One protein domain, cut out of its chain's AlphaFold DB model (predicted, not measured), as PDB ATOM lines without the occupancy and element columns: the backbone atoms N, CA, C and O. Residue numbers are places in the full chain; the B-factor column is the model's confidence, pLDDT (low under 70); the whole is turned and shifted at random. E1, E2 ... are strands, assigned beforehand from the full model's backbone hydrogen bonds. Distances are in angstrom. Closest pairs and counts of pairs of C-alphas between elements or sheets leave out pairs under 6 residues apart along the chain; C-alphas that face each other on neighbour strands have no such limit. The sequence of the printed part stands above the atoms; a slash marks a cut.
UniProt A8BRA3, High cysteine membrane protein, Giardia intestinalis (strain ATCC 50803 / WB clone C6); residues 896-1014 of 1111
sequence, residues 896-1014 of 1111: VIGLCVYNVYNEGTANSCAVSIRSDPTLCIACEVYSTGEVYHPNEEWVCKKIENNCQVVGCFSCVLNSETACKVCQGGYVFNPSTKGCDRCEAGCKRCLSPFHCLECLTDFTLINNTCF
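This is residues 896 to 1014 of the 1111 residues of the protein "High cysteine membrane protein" of Giardia intestinalis (strain ATCC 50803 / WB clone C6) (UniProt A8BRA3). With little regular structure, the model is a flat arc of small antiparallel sheets: E1-E2-E3, then hairpins E4-E5, E6-E7, E8-E9 and E10-E11. The printed part has 119 residues, 45 in eleven named strands, and no named helix: all strand. It is compact, radius of gyration of the C-alphas 14.4 A, spanning 44 by 38 by 18 A.

E1 spans residues 902-904, E2 913-917, E3 924-927, E4 936-938, E5 944-946, E6 956-959, E7 967-970, E8 974-977, E9 982-985, E10 990-995 and E11 998-1002. C-alpha 902 is at (-1.862, -25.456, 13.300), C-alpha 1002 at (1.793, -32.588, 26.243).

E1, E2 and E3 form a meander, successive antiparallel neighbours; N 903 and O 916 are within hydrogen-bond range, 2.8 A. The closest C-alphas of E3 and E4, Cys 927 and Tyr 936, are 5.9 A apart; of E4 and E6, His 937 and Phe 957, 5.8 A; of E8 and E10, Val 975 and Ser 995, 6.3 A.

The printed part has no cut and no long link; 48 residues are under pLDDT 70.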
ATOM      1  N   VAL A 896      -3.830 -18.212  16.295       60.44
ATOM      2  CA  VAL A 896      -5.158 -18.753  16.624       60.44
ATOM      3  C   VAL A 896      -5.092 -19.195  18.061       60.44
ATOM      4  O   VAL A 896      -4.350 -20.122  18.386       60.44
ATOM      5  N   ILE A 897      -5.802 -18.468  18.930       59.31
ATOM      6  CA  ILE A 897      -5.682 -18.652  20.376       59.31
ATOM      7  C   ILE A 897      -4.193 -18.587  20.732       59.31
ATOM      8  O   ILE A 897      -3.668 -19.513  21.306       59.31
ATOM      9  N   GLY A 898      -3.447 -17.584  20.254       59.91
ATOM     10  CA  GLY A 898      -1.999 -17.445  20.470       59.91
ATOM     11  C   GLY A 898      -1.099 -18.623  20.042       59.91
ATOM     12  O   GLY A 898       0.066 -18.631  20.419       59.91
ATOM     13  N   LEU A 899      -1.571 -19.614  19.279       64.88
ATOM     14  CA  LEU A 899      -0.723 -20.635  18.647       64.88
ATOM     15  C   LEU A 899      -0.383 -20.244  17.213       64.88
ATOM     16  O   LEU A 899      -1.210 -19.698  16.493       64.88
ATOM     17  N   CYS A 900       0.823 -20.611  16.785       65.06
ATOM     18  CA  CYS A 900       1.331 -20.350  15.434       65.06
ATOM     19  C   CYS A 900       1.578 -21.617  14.614       65.06
ATOM     20  O   CYS A 900       2.111 -21.546  13.507       65.06
ATOM     21  N   VAL A 901       1.228 -22.782  15.166       71.62
ATOM     22  CA  VAL A 901       1.472 -24.097  14.571       71.62
ATOM     23  C   VAL A 901       0.167 -24.886  14.579       71.62
ATOM     24  O   VAL A 901      -0.194 -25.513  15.571       71.62
ATOM     25  N   TYR A 902      -0.557 -24.825  13.471       71.00
ATOM     26  CA  TYR A 902      -1.862 -25.456  13.300       71.00
ATOM     27  C   TYR A 902      -2.120 -25.725  11.808       71.00
ATOM     28  O   TYR A 902      -1.424 -25.176  10.952       71.00
ATOM     29  N   ASN A 903      -3.097 -26.578  11.505       70.75
ATOM     30  CA  ASN A 903      -3.621 -26.815  10.162       70.75
ATOM     31  C   ASN A 903      -4.999 -26.156  10.035       70.75
ATOM     32  O   ASN A 903      -5.794 -26.194  10.973       70.75
ATOM     33  N   VAL A 904      -5.279 -25.560   8.878       64.75
ATOM     34  CA  VAL A 904      -6.596 -24.999   8.542       64.75
ATOM     35  C   VAL A 904      -7.289 -25.958   7.580       64.75
ATOM     36  O   VAL A 904      -6.670 -26.396   6.608       64.75
ATOM     37  N   TYR A 905      -8.553 -26.287   7.842       66.25
ATOM     38  CA  TYR A 905      -9.384 -27.069   6.928       66.25
ATOM     39  C   TYR A 905     -10.232 -26.130   6.064       66.25
ATOM     40  O   TYR A 905     -10.789 -25.157   6.564       66.25
ATOM     41  N   ASN A 906     -10.310 -26.404   4.758       52.53
ATOM     42  CA  ASN A 906     -11.164 -25.641   3.845       52.53
ATOM     43  C   ASN A 906     -12.626 -26.107   3.953       52.53
ATOM     44  O   ASN A 906     -12.880 -27.303   4.123       52.53
ATOM     45  N   GLU A 907     -13.564 -25.164   3.792       49.62
ATOM     46  CA  GLU A 907     -15.013 -25.412   3.784       49.62
ATOM     47  C   GLU A 907     -15.366 -26.564   2.819       49.62
ATOM     48  O   GLU A 907     -15.000 -26.542   1.641       49.62
ATOM     49  N   GLY A 908     -16.076 -27.583   3.320       49.97
ATOM     50  CA  GLY A 908     -16.592 -28.700   2.509       49.97
ATOM     51  C   GLY A 908     -16.194 -30.109   2.959       49.97
ATOM     52  O   GLY A 908     -16.669 -31.085   2.376       49.97
ATOM     53  N   THR A 909     -15.377 -30.256   4.004       47.00
ATOM     54  CA  THR A 909     -15.226 -31.545   4.703       47.00
ATOM     55  C   THR A 909     -16.225 -31.604   5.857       47.00
ATOM     56  O   THR A 909     -16.441 -30.604   6.522       47.00
ATOM     57  N   ALA A 910     -16.873 -32.746   6.096       48.59
ATOM     58  CA  ALA A 910     -17.941 -32.908   7.096       48.59
ATOM     59  C   ALA A 910     -17.484 -32.789   8.576       48.59
ATOM     60  O   ALA A 910     -18.104 -33.374   9.463       48.59
ATOM     61  N   ASN A 911     -16.391 -32.070   8.847       59.19
ATOM     62  CA  ASN A 911     -15.849 -31.816  10.174       59.19
ATOM     63  C   ASN A 911     -16.237 -30.407  10.629       59.19
ATOM     64  O   ASN A 911     -15.858 -29.427  10.007       59.19
ATOM     65  N   SER A 912     -16.875 -30.294  11.793       71.31
ATOM     66  CA  SER A 912     -17.205 -29.025  12.467       71.31
ATOM     67  C   SER A 912     -15.984 -28.228  12.971       71.31
ATOM     68  O   SER A 912     -16.133 -27.265  13.725       71.31
ATOM     69  N   CYS A 913     -14.771 -28.651  12.608       74.62
ATOM     70  CA  CYS A 913     -13.503 -28.078  13.034       74.62
ATOM     71  C   CYS A 913     -12.859 -27.271  11.903       74.62
ATOM     72  O   CYS A 913     -12.446 -27.849  10.901       74.62
ATOM     73  N   ALA A 914     -12.708 -25.960  12.093       69.75
ATOM     74  CA  ALA A 914     -12.080 -25.073  11.115       69.75
ATOM     75  C   ALA A 914     -10.546 -25.090  11.211       69.75
ATOM     76  O   ALA A 914      -9.844 -24.965  10.206       69.75
ATOM     77  N   VAL A 915     -10.007 -25.233  12.425       72.31
ATOM     78  CA  VAL A 915      -8.563 -25.191  12.675       72.31
ATOM     79  C   VAL A 915      -8.181 -26.255  13.699       72.31
ATOM     80  O   VAL A 915      -8.766 -26.289  14.781       72.31
ATOM     81  N   SER A 916      -7.176 -27.079  13.398       76.50
ATOM     82  CA  SER A 916      -6.653 -28.112  14.306       76.50
ATOM     83  C   SER A 916      -5.170 -27.948  14.595       76.50
ATOM     84  O   SER A 916      -4.428 -27.319  13.843       76.50
ATOM     85  N   ILE A 917      -4.692 -28.573  15.665       73.50
ATOM     86  CA  ILE A 917      -3.258 -28.616  15.967       73.50
ATOM     87  C   ILE A 917      -2.522 -29.386  14.858       73.50
ATOM     88  O   ILE A 917      -2.987 -30.421  14.381       73.50
ATOM     89  N   ARG A 918      -1.364 -28.876  14.411       72.88
ATOM     90  CA  ARG A 918      -0.629 -29.466  13.274       72.88
ATOM     91  C   ARG A 918      -0.119 -30.879  13.572       72.88
ATOM     92  O   ARG A 918      -0.113 -31.714  12.674       72.88
ATOM     93  N   SER A 919       0.310 -31.108  14.811       68.44
ATOM     94  CA  SER A 919       0.863 -32.374  15.302       68.44
ATOM     95  C   SER A 919      -0.211 -33.396  15.693       68.44
ATOM     96  O   SER A 919       0.065 -34.592  15.743       68.44
ATOM     97  N   ASP A 920      -1.432 -32.934  15.977       73.38
ATOM     98  CA  ASP A 920      -2.582 -33.774  16.312       73.38
ATOM     99  C   ASP A 920      -3.853 -33.215  15.643       73.38
ATOM    100  O   ASP A 920      -4.536 -32.351  16.202       73.38
ATOM    101  N   PRO A 921      -4.183 -33.702  14.432       74.00
ATOM    102  CA  PRO A 921      -5.331 -33.242  13.656       74.00
ATOM    103  C   PRO A 921      -6.690 -33.468  14.337       74.00
ATOM    104  O   PRO A 921      -7.695 -32.926  13.883       74.00
ATOM    105  N   THR A 922      -6.745 -34.277  15.402       75.75
ATOM    106  CA  THR A 922      -7.986 -34.572  16.134       75.75
ATOM    107  C   THR A 922      -8.361 -33.485  17.143       75.75
ATOM    108  O   THR A 922      -9.513 -33.420  17.565       75.75
ATOM    109  N   LEU A 923      -7.417 -32.605  17.497       81.06
ATOM    110  CA  LEU A 923      -7.613 -31.536  18.473       81.06
ATOM    111  C   LEU A 923      -7.979 -30.231  17.767       81.06
ATOM    112  O   LEU A 923      -7.135 -29.592  17.129       81.06
ATOM    113  N   CYS A 924      -9.240 -29.826  17.891       78.19
ATOM    114  CA  CYS A 924      -9.763 -28.620  17.275       78.19
ATOM    115  C   CYS A 924      -9.555 -27.376  18.133       78.19
ATOM    116  O   CYS A 924     -10.047 -27.293  19.258       78.19
ATOM    117  N   ILE A 925      -8.882 -26.375  17.570       71.69
ATOM    118  CA  ILE A 925      -8.610 -25.096  18.231       71.69
ATOM    119  C   ILE A 925      -9.623 -24.015  17.840       71.69
ATOM    120  O   ILE A 925      -9.863 -23.098  18.613       71.69
ATOM    121  N   ALA A 926     -10.261 -24.112  16.674       73.25
ATOM    122  CA  ALA A 926     -11.343 -23.207  16.288       73.25
ATOM    123  C   ALA A 926     -12.392 -23.936  15.447       73.25
ATOM    124  O   ALA A 926     -12.049 -24.723  14.566       73.25
ATOM    125  N   CYS A 927     -13.668 -23.657  15.709       74.12
ATOM    126  CA  CYS A 927     -14.800 -24.302  15.045       74.12
ATOM    127  C   CYS A 927     -15.284 -23.515  13.827       74.12
ATOM    128  O   CYS A 927     -15.097 -22.299  13.761       74.12
ATOM    129  N   GLU A 928     -15.924 -24.207  12.882       67.06
ATOM    130  CA  GLU A 928     -16.645 -23.537  11.794       67.06
ATOM    131  C   GLU A 928     -17.831 -22.734  12.351       67.06
ATOM    132  O   GLU A 928     -18.489 -23.140  13.312       67.06
ATOM    133  N   VAL A 929     -18.099 -21.580  11.740       58.78
ATOM    134  CA  VAL A 929     -19.262 -20.742  12.054       58.78
ATOM    135  C   VAL A 929     -20.268 -20.922  10.926       58.78
ATOM    136  O   VAL A 929     -19.979 -20.576   9.782       58.78
ATOM    137  N   TYR A 930     -21.436 -21.485  11.236       57.62
ATOM    138  CA  TYR A 930     -22.499 -21.680  10.253       57.62
ATOM    139  C   TYR A 930     -23.404 -20.445  10.181       57.62
ATOM    140  O   TYR A 930     -23.790 -19.865  11.198       57.62
ATOM    141  N   SER A 931     -23.835 -20.096   8.967       48.88
ATOM    142  CA  SER A 931     -24.726 -18.963   8.664       48.88
ATOM    143  C   SER A 931     -26.131 -19.061   9.288       48.88
ATOM    144  O   SER A 931     -26.940 -18.142   9.169       48.88
ATOM    145  N   THR A 932     -26.433 -20.160   9.984       53.84
ATOM    146  CA  THR A 932     -27.702 -20.436  10.672       53.84
ATOM    147  C   THR A 932     -27.827 -19.761  12.043       53.84
ATOM    148  O   THR A 932     -28.863 -19.897  12.690       53.84
ATOM    149  N   GLY A 933     -26.806 -19.020  12.496       54.28
ATOM    150  CA  GLY A 933     -26.804 -18.338  13.798       54.28
ATOM    151  C   GLY A 933     -26.481 -19.253  14.986       54.28
ATOM    152  O   GLY A 933     -26.562 -18.818  16.133       54.28
ATOM    153  N   GLU A 934     -26.104 -20.508  14.731       63.66
ATOM    154  CA  GLU A 934     -25.592 -21.425  15.748       63.66
ATOM    155  C   GLU A 934     -24.094 -21.195  15.979       63.66
ATOM    156  O   GLU A 934     -23.307 -21.174  15.034       63.66
ATOM    157  N   VAL A 935     -23.688 -21.052  17.243       64.25
ATOM    158  CA  VAL A 935     -22.287 -20.822  17.618       64.25
ATOM    159  C   VAL A 935     -21.691 -22.110  18.194       64.25
ATOM    160  O   VAL A 935     -22.284 -22.748  19.070       64.25
ATOM    161  N   TYR A 936     -20.513 -22.489  17.693       74.38
ATOM    162  CA  TYR A 936     -19.768 -23.678  18.107       74.38
ATOM    163  C   TYR A 936     -18.451 -23.265  18.773       74.38
ATOM    164  O   TYR A 936     -17.725 -22.407  18.267       74.38
ATOM    165  N   HIS A 937     -18.121 -23.904  19.894       73.62
ATOM    166  CA  HIS A 937     -16.816 -23.778  20.546       73.62
ATOM    167  C   HIS A 937     -16.201 -25.159  20.785       73.62
ATOM    168  O   HIS A 937     -16.941 -26.140  20.941       73.62
ATOM    169  N   PRO A 938     -14.861 -25.261  20.838       79.31
ATOM    170  CA  PRO A 938     -14.209 -26.472  21.308       79.31
ATOM    171  C   PRO A 938     -14.629 -26.735  22.754       79.31
ATOM    172  O   PRO A 938     -14.585 -25.831  23.586       79.31
ATOM    173  N   ASN A 939     -15.040 -27.956  23.080       83.19
ATOM    174  CA  ASN A 939     -15.196 -28.361  24.473       83.19
ATOM    175  C   ASN A 939     -13.816 -28.601  25.120       83.19
ATOM    176  O   ASN A 939     -12.767 -28.448  24.491       83.19
ATOM    177  N   GLU A 940     -13.808 -29.008  26.385       84.50
ATOM    178  CA  GLU A 940     -12.606 -29.395  27.144       84.50
ATOM    179  C   GLU A 940     -11.755 -30.506  26.490       84.50
ATOM    180  O   GLU A 940     -10.569 -30.643  26.790       84.50
ATOM    181  N   GLU A 941     -12.334 -31.266  25.558       84.12
ATOM    182  CA  GLU A 941     -11.682 -32.340  24.798       84.12
ATOM    183  C   GLU A 941     -11.214 -31.884  23.406       84.12
ATOM    184  O   GLU A 941     -10.815 -32.717  22.598       84.12
ATOM    185  N   TRP A 942     -11.247 -30.577  23.118       82.38
ATOM    186  CA  TRP A 942     -10.909 -29.992  21.814       82.38
ATOM    187  C   TRP A 942     -11.842 -30.438  20.671       82.38
ATOM    188  O   TRP A 942     -11.454 -30.442  19.507       82.38
ATOM    189  N   VAL A 943     -13.092 -30.796  20.979       85.19
ATOM    190  CA  VAL A 943     -14.111 -31.166  19.987       85.19
ATOM    191  C   VAL A 943     -15.151 -30.058  19.881       85.19
ATOM    192  O   VAL A 943     -15.733 -29.632  20.876       85.19
ATOM    193  N   CYS A 944     -15.417 -29.604  18.660       80.44
ATOM    194  CA  CYS A 944     -16.416 -28.573  18.408       80.44
ATOM    195  C   CYS A 944     -17.823 -29.048  18.760       80.44
ATOM    196  O   CYS A 944     -18.341 -29.988  18.158       80.44
ATOM    197  N   LYS A 945     -18.449 -28.371  19.725       83.38
ATOM    198  CA  LYS A 945     -19.837 -28.605  20.129       83.38
ATOM    199  C   LYS A 945     -20.612 -27.293  20.136       83.38
ATOM    200  O   LYS A 945     -20.052 -26.218  20.350       83.38
ATOM    201  N   LYS A 946     -21.915 -27.402  19.884       77.88
ATOM    202  CA  LYS A 946     -22.846 -26.276  19.942       77.88
ATOM    203  C   LYS A 946     -22.920 -25.744  21.373       77.88
ATOM    204  O   LYS A 946     -22.987 -26.530  22.318       77.88
ATOM    205  N   ILE A 947     -22.928 -24.424  21.517       71.94
ATOM    206  CA  ILE A 947     -23.017 -23.765  22.819       71.94
ATOM    207  C   ILE A 947     -24.488 -23.463  23.115       71.94
ATOM    208  O   ILE A 947     -25.208 -22.955  22.257       71.94
ATOM    209  N   GLU A 948     -24.942 -23.773  24.329       63.41
ATOM    210  CA  GLU A 948     -26.335 -23.544  24.739       63.41
ATOM    211  C   GLU A 948     -26.614 -22.074  25.124       63.41
ATOM    212  O   GLU A 948     -27.752 -21.626  25.008       63.41
ATOM    213  N   ASN A 949     -25.578 -21.306  25.509       64.31
ATOM    214  CA  ASN A 949     -25.670 -19.923  26.005       64.31
ATOM    215  C   ASN A 949     -24.668 -18.994  25.283       64.31
ATOM    216  O   ASN A 949     -23.562 -19.419  24.955       64.31
ATOM    217  N   ASN A 950     -25.006 -17.710  25.106       63.25
ATOM    218  CA  ASN A 950     -24.200 -16.717  24.373       63.25
ATOM    219  C   ASN A 950     -22.985 -16.213  25.197       63.25
ATOM    220  O   ASN A 950     -22.939 -15.077  25.665       63.25
ATOM    221  N   CYS A 951     -22.023 -17.098  25.462       64.12
ATOM    222  CA  CYS A 951     -20.882 -16.846  26.343       64.12
ATOM    223  C   CYS A 951     -19.821 -15.957  25.664       64.12
ATOM    224  O   CYS A 951     -19.300 -16.319  24.615       64.12
ATOM    225  N   GLN A 952     -19.472 -14.810  26.265       60.66
ATOM    226  CA  GLN A 952     -18.491 -13.855  25.707       60.66
ATOM    227  C   GLN A 952     -17.076 -14.010  26.305       60.66
ATOM    228  O   GLN A 952     -16.182 -13.221  25.999       60.66
ATOM    229  N   VAL A 953     -16.860 -14.996  27.183       60.03
ATOM    230  CA  VAL A 953     -15.578 -15.211  27.874       60.03
ATOM    231  C   VAL A 953     -14.610 -15.984  26.975       60.03
ATOM    232  O   VAL A 953     -14.891 -17.108  26.564       60.03
ATOM    233  N   VAL A 954     -13.442 -15.400  26.695       64.19
ATOM    234  CA  VAL A 954     -12.390 -16.030  25.880       64.19
ATOM    235  C   VAL A 954     -11.939 -17.350  26.513       64.19
ATOM    236  O   VAL A 954     -11.694 -17.411  27.715       64.19
ATOM    237  N   GLY A 955     -11.821 -18.408  25.703       69.94
ATOM    238  CA  GLY A 955     -11.400 -19.732  26.172       69.94
ATOM    239  C   GLY A 955     -12.458 -20.478  26.986       69.94
ATOM    240  O   GLY A 955     -12.151 -21.517  27.566       69.94
ATOM    241  N   CYS A 956     -13.697 -19.980  27.032       77.00
ATOM    242  CA  CYS A 956     -14.805 -20.630  27.717       77.00
ATOM    243  C   CYS A 956     -15.686 -21.428  26.749       77.00
ATOM    244  O   CYS A 956     -16.071 -20.936  25.690       77.00
ATOM    245  N   PHE A 957     -16.015 -22.666  27.110       80.25
ATOM    246  CA  PHE A 957     -16.979 -23.483  26.378       80.25
ATOM    247  C   PHE A 957     -18.412 -23.174  26.820       80.25
ATOM    248  O   PHE A 957     -19.284 -23.000  25.977       80.25
ATOM    249  N   SER A 958     -18.672 -23.070  28.128       81.94
ATOM    250  CA  SER A 958     -20.006 -22.735  28.646       81.94
ATOM    251  C   SER A 958     -19.940 -21.771  29.821       81.94
ATOM    252  O   SER A 958     -19.149 -21.957  30.745       81.94
ATOM    253  N   CYS A 959     -20.791 -20.747  29.795       76.62
ATOM    254  CA  CYS A 959     -20.938 -19.787  30.884       76.62
ATOM    255  C   CYS A 959     -21.953 -20.265  31.942       76.62
ATOM    256  O   CYS A 959     -22.812 -21.113  31.679       76.62
ATOM    257  N   VAL A 960     -21.877 -19.695  33.148       77.94
ATOM    258  CA  VAL A 960     -22.857 -19.910  34.227       77.94
ATOM    259  C   VAL A 960     -24.247 -19.416  33.784       77.94
ATOM    260  O   VAL A 960     -24.359 -18.415  33.078       77.94
ATOM    261  N   LEU A 961     -25.320 -20.106  34.195       65.88
ATOM    262  CA  LEU A 961     -26.704 -19.698  33.907       65.88
ATOM    263  C   LEU A 961     -26.931 -18.219  34.287       65.88
ATOM    264  O   LEU A 961     -26.638 -17.823  35.412       65.88
ATOM    265  N   ASN A 962     -27.474 -17.430  33.351       60.38
ATOM    266  CA  ASN A 962     -27.759 -15.989  33.474       60.38
ATOM    267  C   ASN A 962     -26.538 -15.051  33.591       60.38
ATOM    268  O   ASN A 962     -26.688 -13.906  34.015       60.38
ATOM    269  N   SER A 963     -25.337 -15.488  33.204       59.72
ATOM    270  CA  SER A 963     -24.157 -14.619  33.114       59.72
ATOM    271  C   SER A 963     -23.397 -14.877  31.815       59.72
ATOM    272  O   SER A 963     -22.943 -15.987  31.585       59.72
ATOM    273  N   GLU A 964     -23.213 -13.858  30.971       64.44
ATOM    274  CA  GLU A 964     -22.402 -13.969  29.740       64.44
ATOM    275  C   GLU A 964     -20.893 -13.765  29.987       64.44
ATOM    276  O   GLU A 964     -20.088 -13.882  29.063       64.44
ATOM    277  N   THR A 965     -20.504 -13.444  31.227       61.38
ATOM    278  CA  THR A 965     -19.149 -13.002  31.601       61.38
ATOM    279  C   THR A 965     -18.450 -13.912  32.610       61.38
ATOM    280  O   THR A 965     -17.298 -13.651  32.948       61.38
ATOM    281  N   ALA A 966     -19.110 -14.970  33.088       70.50
ATOM    282  CA  ALA A 966     -18.535 -15.938  34.019       70.50
ATOM    283  C   ALA A 966     -18.536 -17.340  33.405       70.50
ATOM    284  O   ALA A 966     -19.591 -17.893  33.085       70.50
ATOM    285  N   CYS A 967     -17.351 -17.926  33.276       75.56
ATOM    286  CA  CYS A 967     -17.169 -19.255  32.727       75.56
ATOM    287  C   CYS A 967     -17.504 -20.356  33.740       75.56
ATOM    288  O   CYS A 967     -17.169 -20.259  34.918       75.56
ATOM    289  N   LYS A 968     -18.150 -21.423  33.268       82.81
ATOM    290  CA  LYS A 968     -18.398 -22.668  34.007       82.81
ATOM    291  C   LYS A 968     -17.439 -23.775  33.569       82.81
ATOM    292  O   LYS A 968     -16.953 -24.522  34.410       82.81
ATOM    293  N   VAL A 969     -17.202 -23.894  32.262       84.56
ATOM    294  CA  VAL A 969     -16.356 -24.936  31.661       84.56
ATOM    295  C   VAL A 969     -15.445 -24.305  30.620       84.56
ATOM    296  O   VAL A 969     -15.944 -23.654  29.701       84.56
ATOM    297  N   CYS A 970     -14.136 -24.511  30.749       83.19
ATOM    298  CA  CYS A 970     -13.140 -24.007  29.806       83.19
ATOM    299  C   CYS A 970     -12.970 -24.920  28.589       83.19
ATOM    300  O   CYS A 970     -13.239 -26.117  28.640       83.19
ATOM    301  N   GLN A 971     -12.531 -24.329  27.482       83.25
ATOM    302  CA  GLN A 971     -12.173 -25.044  26.260       83.25
ATOM    303  C   GLN A 971     -10.885 -25.857  26.483       83.25
ATOM    304  O   GLN A 971     -10.112 -25.578  27.403       83.25
ATOM    305  N   GLY A 972     -10.626 -26.854  25.635       77.38
ATOM    306  CA  GLY A 972      -9.352 -27.575  25.632       77.38
ATOM    307  C   GLY A 972      -8.157 -26.615  25.527       77.38
ATOM    308  O   GLY A 972      -8.210 -25.624  24.802       77.38
ATOM    309  N   GLY A 973      -7.092 -26.871  26.294       75.88
ATOM    310  CA  GLY A 973      -5.925 -25.977  26.365       75.88
ATOM    311  C   GLY A 973      -6.121 -24.743  27.246       75.88
ATOM    312  O   GLY A 973      -5.242 -23.880  27.296       75.88
ATOM    313  N   TYR A 974      -7.239 -24.671  27.964       79.44
ATOM    314  CA  TYR A 974      -7.485 -23.694  29.009       79.44
ATOM    315  C   TYR A 974      -7.800 -24.377  30.336       79.44
ATOM    316  O   TYR A 974      -8.331 -25.487  30.388       79.44
ATOM    317  N   VAL A 975      -7.509 -23.674  31.420       83.31
ATOM    318  CA  VAL A 975      -7.842 -24.068  32.781       83.31
ATOM    319  C   VAL A 975      -8.696 -22.988  33.426       83.31
ATOM    320  O   VAL A 975      -8.483 -21.791  33.226       83.31
ATOM    321  N   PHE A 976      -9.701 -23.420  34.182       81.06
ATOM    322  CA  PHE A 976     -10.572 -22.500  34.894       81.06
ATOM    323  C   PHE A 976      -9.774 -21.744  35.948       81.06
ATOM    324  O   PHE A 976      -9.149 -22.352  36.818       81.06
ATOM    325  N   ASN A 977      -9.827 -20.419  35.871       72.44
ATOM    326  CA  ASN A 977      -9.276 -19.557  36.892       72.44
ATOM    327  C   ASN A 977     -10.417 -19.155  37.849       72.44
ATOM    328  O   ASN A 977     -11.295 -18.366  37.474       72.44
ATOM    329  N   PRO A 978     -10.418 -19.683  39.090       62.94
ATOM    330  CA  PRO A 978     -11.463 -19.390  40.066       62.94
ATOM    331  C   PRO A 978     -11.515 -17.909  40.459       62.94
ATOM    332  O   PRO A 978     -12.592 -17.414  40.795       62.94
ATOM    333  N   SER A 979     -10.399 -17.190  40.340       50.12
ATOM    334  CA  SER A 979     -10.275 -15.768  40.648       50.12
ATOM    335  C   SER A 979     -10.894 -14.890  39.555       50.12
ATOM    336  O   SER A 979     -11.665 -13.981  39.857       50.12
ATOM    337  N   THR A 980     -10.616 -15.150  38.269       54.28
ATOM    338  CA  THR A 980     -11.187 -14.359  37.147       54.28
ATOM    339  C   THR A 980     -12.592 -14.790  36.771       54.28
ATOM    340  O   THR A 980     -13.246 -14.105  35.983       54.28
ATOM    341  N   LYS A 981     -13.062 -15.924  37.313       65.12
ATOM    342  CA  LYS A 981     -14.238 -16.647  36.807       65.12
ATOM    343  C   LYS A 981     -14.147 -16.851  35.290       65.12
ATOM    344  O   LYS A 981     -15.166 -16.898  34.605       65.12
ATOM    345  N   GLY A 982     -12.927 -16.925  34.768       74.25
ATOM    346  CA  GLY A 982     -12.597 -17.028  33.357       74.25
ATOM    347  C   GLY A 982     -11.697 -18.226  33.098       74.25
ATOM    348  O   GLY A 982     -11.554 -19.112  33.942       74.25
ATOM    349  N   CYS A 983     -11.105 -18.259  31.912       72.56
ATOM    350  CA  CYS A 983     -10.259 -19.357  31.471       72.56
ATOM    351  C   CYS A 983      -8.869 -18.836  31.142       72.56
ATOM    352  O   CYS A 983      -8.702 -18.059  30.201       72.56
ATOM    353  N   ASP A 984      -7.876 -19.290  31.901       71.19
ATOM    354  CA  ASP A 984      -6.482 -18.999  31.610       71.19
ATOM    355  C   ASP A 984      -5.923 -20.073  30.696       71.19
ATOM    356  O   ASP A 984      -6.286 -21.246  30.769       71.19
ATOM    357  N   ARG A 985      -5.029 -19.669  29.806       73.06
ATOM    358  CA  ARG A 985      -4.500 -20.587  28.814       73.06
ATOM    359  C   ARG A 985      -3.342 -21.401  29.378       73.06
ATOM    360  O   ARG A 985      -2.469 -20.850  30.043       73.06
ATOM    361  N   CYS A 986      -3.328 -22.691  29.066       74.81
ATOM    362  CA  CYS A 986      -2.184 -23.556  29.310       74.81
ATOM    363  C   CYS A 986      -0.978 -23.095  28.485       74.81
ATOM    364  O   CYS A 986      -1.131 -22.530  27.401       74.81
ATOM    365  N   GLU A 987       0.224 -23.378  28.974       70.12
ATOM    366  CA  GLU A 987       1.455 -23.154  28.228       70.12
ATOM    367  C   GLU A 987       1.436 -23.796  26.814       70.12
ATOM    368  O   GLU A 987       0.754 -24.798  26.585       70.12
ATOM    369  N   ALA A 988       2.149 -23.227  25.829       64.75
ATOM    370  CA  ALA A 988       2.223 -23.848  24.498       64.75
ATOM    371  C   ALA A 988       2.788 -25.280  24.571       64.75
ATOM    372  O   ALA A 988       3.554 -25.637  25.455       64.75
ATOM    373  N   GLY A 989       2.355 -26.145  23.657       68.62
ATOM    374  CA  GLY A 989       2.712 -27.564  23.730       68.62
ATOM    375  C   GLY A 989       1.916 -28.358  24.771       68.62
ATOM    376  O   GLY A 989       1.921 -29.583  24.691       68.62
ATOM    377  N   CYS A 990       1.186 -27.712  25.692       77.50
ATOM    378  CA  CYS A 990       0.377 -28.394  26.695       77.50
ATOM    379  C   CYS A 990      -1.061 -28.654  26.226       77.50
ATOM    380  O   CYS A 990      -1.803 -27.738  25.868       77.50
ATOM    381  N   LYS A 991      -1.477 -29.920  26.281       79.12
ATOM    382  CA  LYS A 991      -2.826 -30.389  25.935       79.12
ATOM    383  C   LYS A 991      -3.813 -30.226  27.091       79.12
ATOM    384  O   LYS A 991      -4.956 -29.824  26.868       79.12
ATOM    385  N   ARG A 992      -3.379 -30.527  28.320       83.00
ATOM    386  CA  ARG A 992      -4.139 -30.331  29.569       83.00
ATOM    387  C   ARG A 992      -3.213 -29.840  30.664       83.00
ATOM    388  O   ARG A 992      -2.182 -30.458  30.913       83.00
ATOM    389  N   CYS A 993      -3.615 -28.783  31.358       80.62
ATOM    390  CA  CYS A 993      -2.841 -28.208  32.448       80.62
ATOM    391  C   CYS A 993      -3.648 -28.130  33.746       80.62
ATOM    392  O   CYS A 993      -4.877 -28.053  33.731       80.62
ATOM    393  N   LEU A 994      -2.935 -28.169  34.871       82.00
ATOM    394  CA  LEU A 994      -3.488 -27.901  36.202       82.00
ATOM    395  C   LEU A 994      -3.497 -26.397  36.506       82.00
ATOM    396  O   LEU A 994      -4.353 -25.906  37.235       82.00
ATOM    397  N   SER A 995      -2.534 -25.674  35.942       74.62
ATOM    398  CA  SER A 995      -2.412 -24.220  35.973       74.62
ATOM    399  C   SER A 995      -1.738 -23.762  34.671       74.62
ATOM    400  O   SER A 995      -1.151 -24.599  33.981       74.62
ATOM    401  N   PRO A 996      -1.748 -22.464  34.325       69.12
ATOM    402  CA  PRO A 996      -1.128 -21.961  33.092       69.12
ATOM    403  C   PRO A 996       0.334 -22.380  32.871       69.12
ATOM    404  O   PRO A 996       0.796 -22.396  31.735       69.12
ATOM    405  N   PHE A 997       1.047 -22.753  33.938       70.75
ATOM    406  CA  PHE A 997       2.467 -23.111  33.929       70.75
ATOM    407  C   PHE A 997       2.750 -24.548  34.385       70.75
ATOM    408  O   PHE A 997       3.901 -24.920  34.584       70.75
ATOM    409  N   HIS A 998       1.706 -25.342  34.627       78.19
ATOM    410  CA  HIS A 998       1.838 -26.724  35.075       78.19
ATOM    411  C   HIS A 998       1.089 -27.628  34.115       78.19
ATOM    412  O   HIS A 998      -0.123 -27.840  34.246       78.19
ATOM    413  N   CYS A 999       1.822 -28.185  33.159       81.75
ATOM    414  CA  CYS A 999       1.266 -29.131  32.220       81.75
ATOM    415  C   CYS A 999       1.137 -30.537  32.816       81.75
ATOM    416  O   CYS A 999       2.027 -31.024  33.510       81.75
ATOM    417  N   LEU A1000       0.012 -31.194  32.534       85.94
ATOM    418  CA  LEU A1000      -0.252 -32.589  32.895       85.94
ATOM    419  C   LEU A1000      -0.049 -33.531  31.704       85.94
ATOM    420  O   LEU A1000       0.328 -34.683  31.888       85.94
ATOM    421  N   GLU A1001      -0.316 -33.050  30.490       85.44
ATOM    422  CA  GLU A1001      -0.242 -33.834  29.258       85.44
ATOM    423  C   GLU A1001       0.211 -32.934  28.105       85.44
ATOM    424  O   GLU A1001      -0.415 -31.903  27.856       85.44
ATOM    425  N   CYS A1002       1.273 -33.322  27.396       76.81
ATOM    426  CA  CYS A1002       1.793 -32.588  26.243       76.81
ATOM    427  C   CYS A1002       1.144 -33.031  24.923       76.81
ATOM    428  O   CYS A1002       0.595 -34.126  24.808       76.81
ATOM    429  N   LEU A1003       1.229 -32.171  23.911       73.56
ATOM    430  CA  LEU A1003       0.911 -32.495  22.523       73.56
ATOM    431  C   LEU A1003       1.959 -33.459  21.941       73.56
ATOM    432  O   LEU A1003       3.081 -33.534  22.432       73.56
ATOM    433  N   THR A1004       1.601 -34.166  20.870       67.62
ATOM    434  CA  THR A1004       2.327 -35.299  20.254       67.62
ATOM    435  C   THR A1004       3.793 -35.063  19.853       67.62
ATOM    436  O   THR A1004       4.513 -36.042  19.673       67.62
ATOM    437  N   ASP A1005       4.258 -33.812  19.789       65.69
ATOM    438  CA  ASP A1005       5.648 -33.446  19.460       65.69
ATOM    439  C   ASP A1005       6.472 -32.977  20.676       65.69
ATOM    440  O   ASP A1005       7.649 -32.640  20.544       65.69
ATOM    441  N   PHE A1006       5.866 -32.945  21.863       67.62
ATOM    442  CA  PHE A1006       6.488 -32.452  23.086       67.62
ATOM    443  C   PHE A1006       6.520 -33.535  24.160       67.62
ATOM    444  O   PHE A1006       5.589 -34.322  24.332       67.62
ATOM    445  N   THR A1007       7.604 -33.555  24.926       71.12
ATOM    446  CA  THR A1007       7.789 -34.477  26.045       71.12
ATOM    447  C   THR A1007       7.544 -33.752  27.354       71.12
ATOM    448  O   THR A1007       8.121 -32.694  27.590       71.12
ATOM    449  N   LEU A1008       6.720 -34.336  28.223       78.88
ATOM    450  CA  LEU A1008       6.487 -33.787  29.552       78.88
ATOM    451  C   LEU A1008       7.731 -34.002  30.418       78.88
ATOM    452  O   LEU A1008       8.001 -35.119  30.862       78.88
ATOM    453  N   ILE A1009       8.474 -32.929  30.674       71.56
ATOM    454  CA  ILE A1009       9.654 -32.941  31.536       71.56
ATOM    455  C   ILE A1009       9.516 -31.809  32.556       71.56
ATOM    456  O   ILE A1009       9.257 -30.654  32.225       71.56
ATOM    457  N   ASN A1010       9.647 -32.167  33.837       69.69
ATOM    458  CA  ASN A1010       9.512 -31.249  34.971       69.69
ATOM    459  C   ASN A1010       8.214 -30.419  34.944       69.69
ATOM    460  O   ASN A1010       8.250 -29.211  35.150       69.69
ATOM    461  N   ASN A1011       7.074 -31.071  34.671       75.50
ATOM    462  CA  ASN A1011       5.754 -30.433  34.575       75.50
ATOM    463  C   ASN A1011       5.602 -29.412  33.432       75.50
ATOM    464  O   ASN A1011       4.625 -28.664  33.425       75.50
ATOM    465  N   THR A1012       6.537 -29.402  32.476       70.44
ATOM    466  CA  THR A1012       6.505 -28.510  31.314       70.44
ATOM    467  C   THR A1012       6.681 -29.269  30.005       70.44
ATOM    468  O   THR A1012       7.314 -30.328  29.974       70.44
ATOM    469  N   CYS A1013       6.154 -28.718  28.917       72.75
ATOM    470  CA  CYS A1013       6.321 -29.278  27.571       72.75
ATOM    471  C   CYS A1013       7.488 -28.663  26.775       72.75
ATOM    472  O   CYS A1013       7.712 -29.058  25.637       72.75
ATOM    473  N   PHE A1014       8.242 -27.711  27.339       68.75
ATOM    474  CA  PHE A1014       9.265 -26.939  26.608       68.75
ATOM    475  C   PHE A1014      10.711 -27.262  26.953       68.75
ATOM    476  O   PHE A1014      11.618 -26.545  26.532       68.75
TER     477      PHE A1014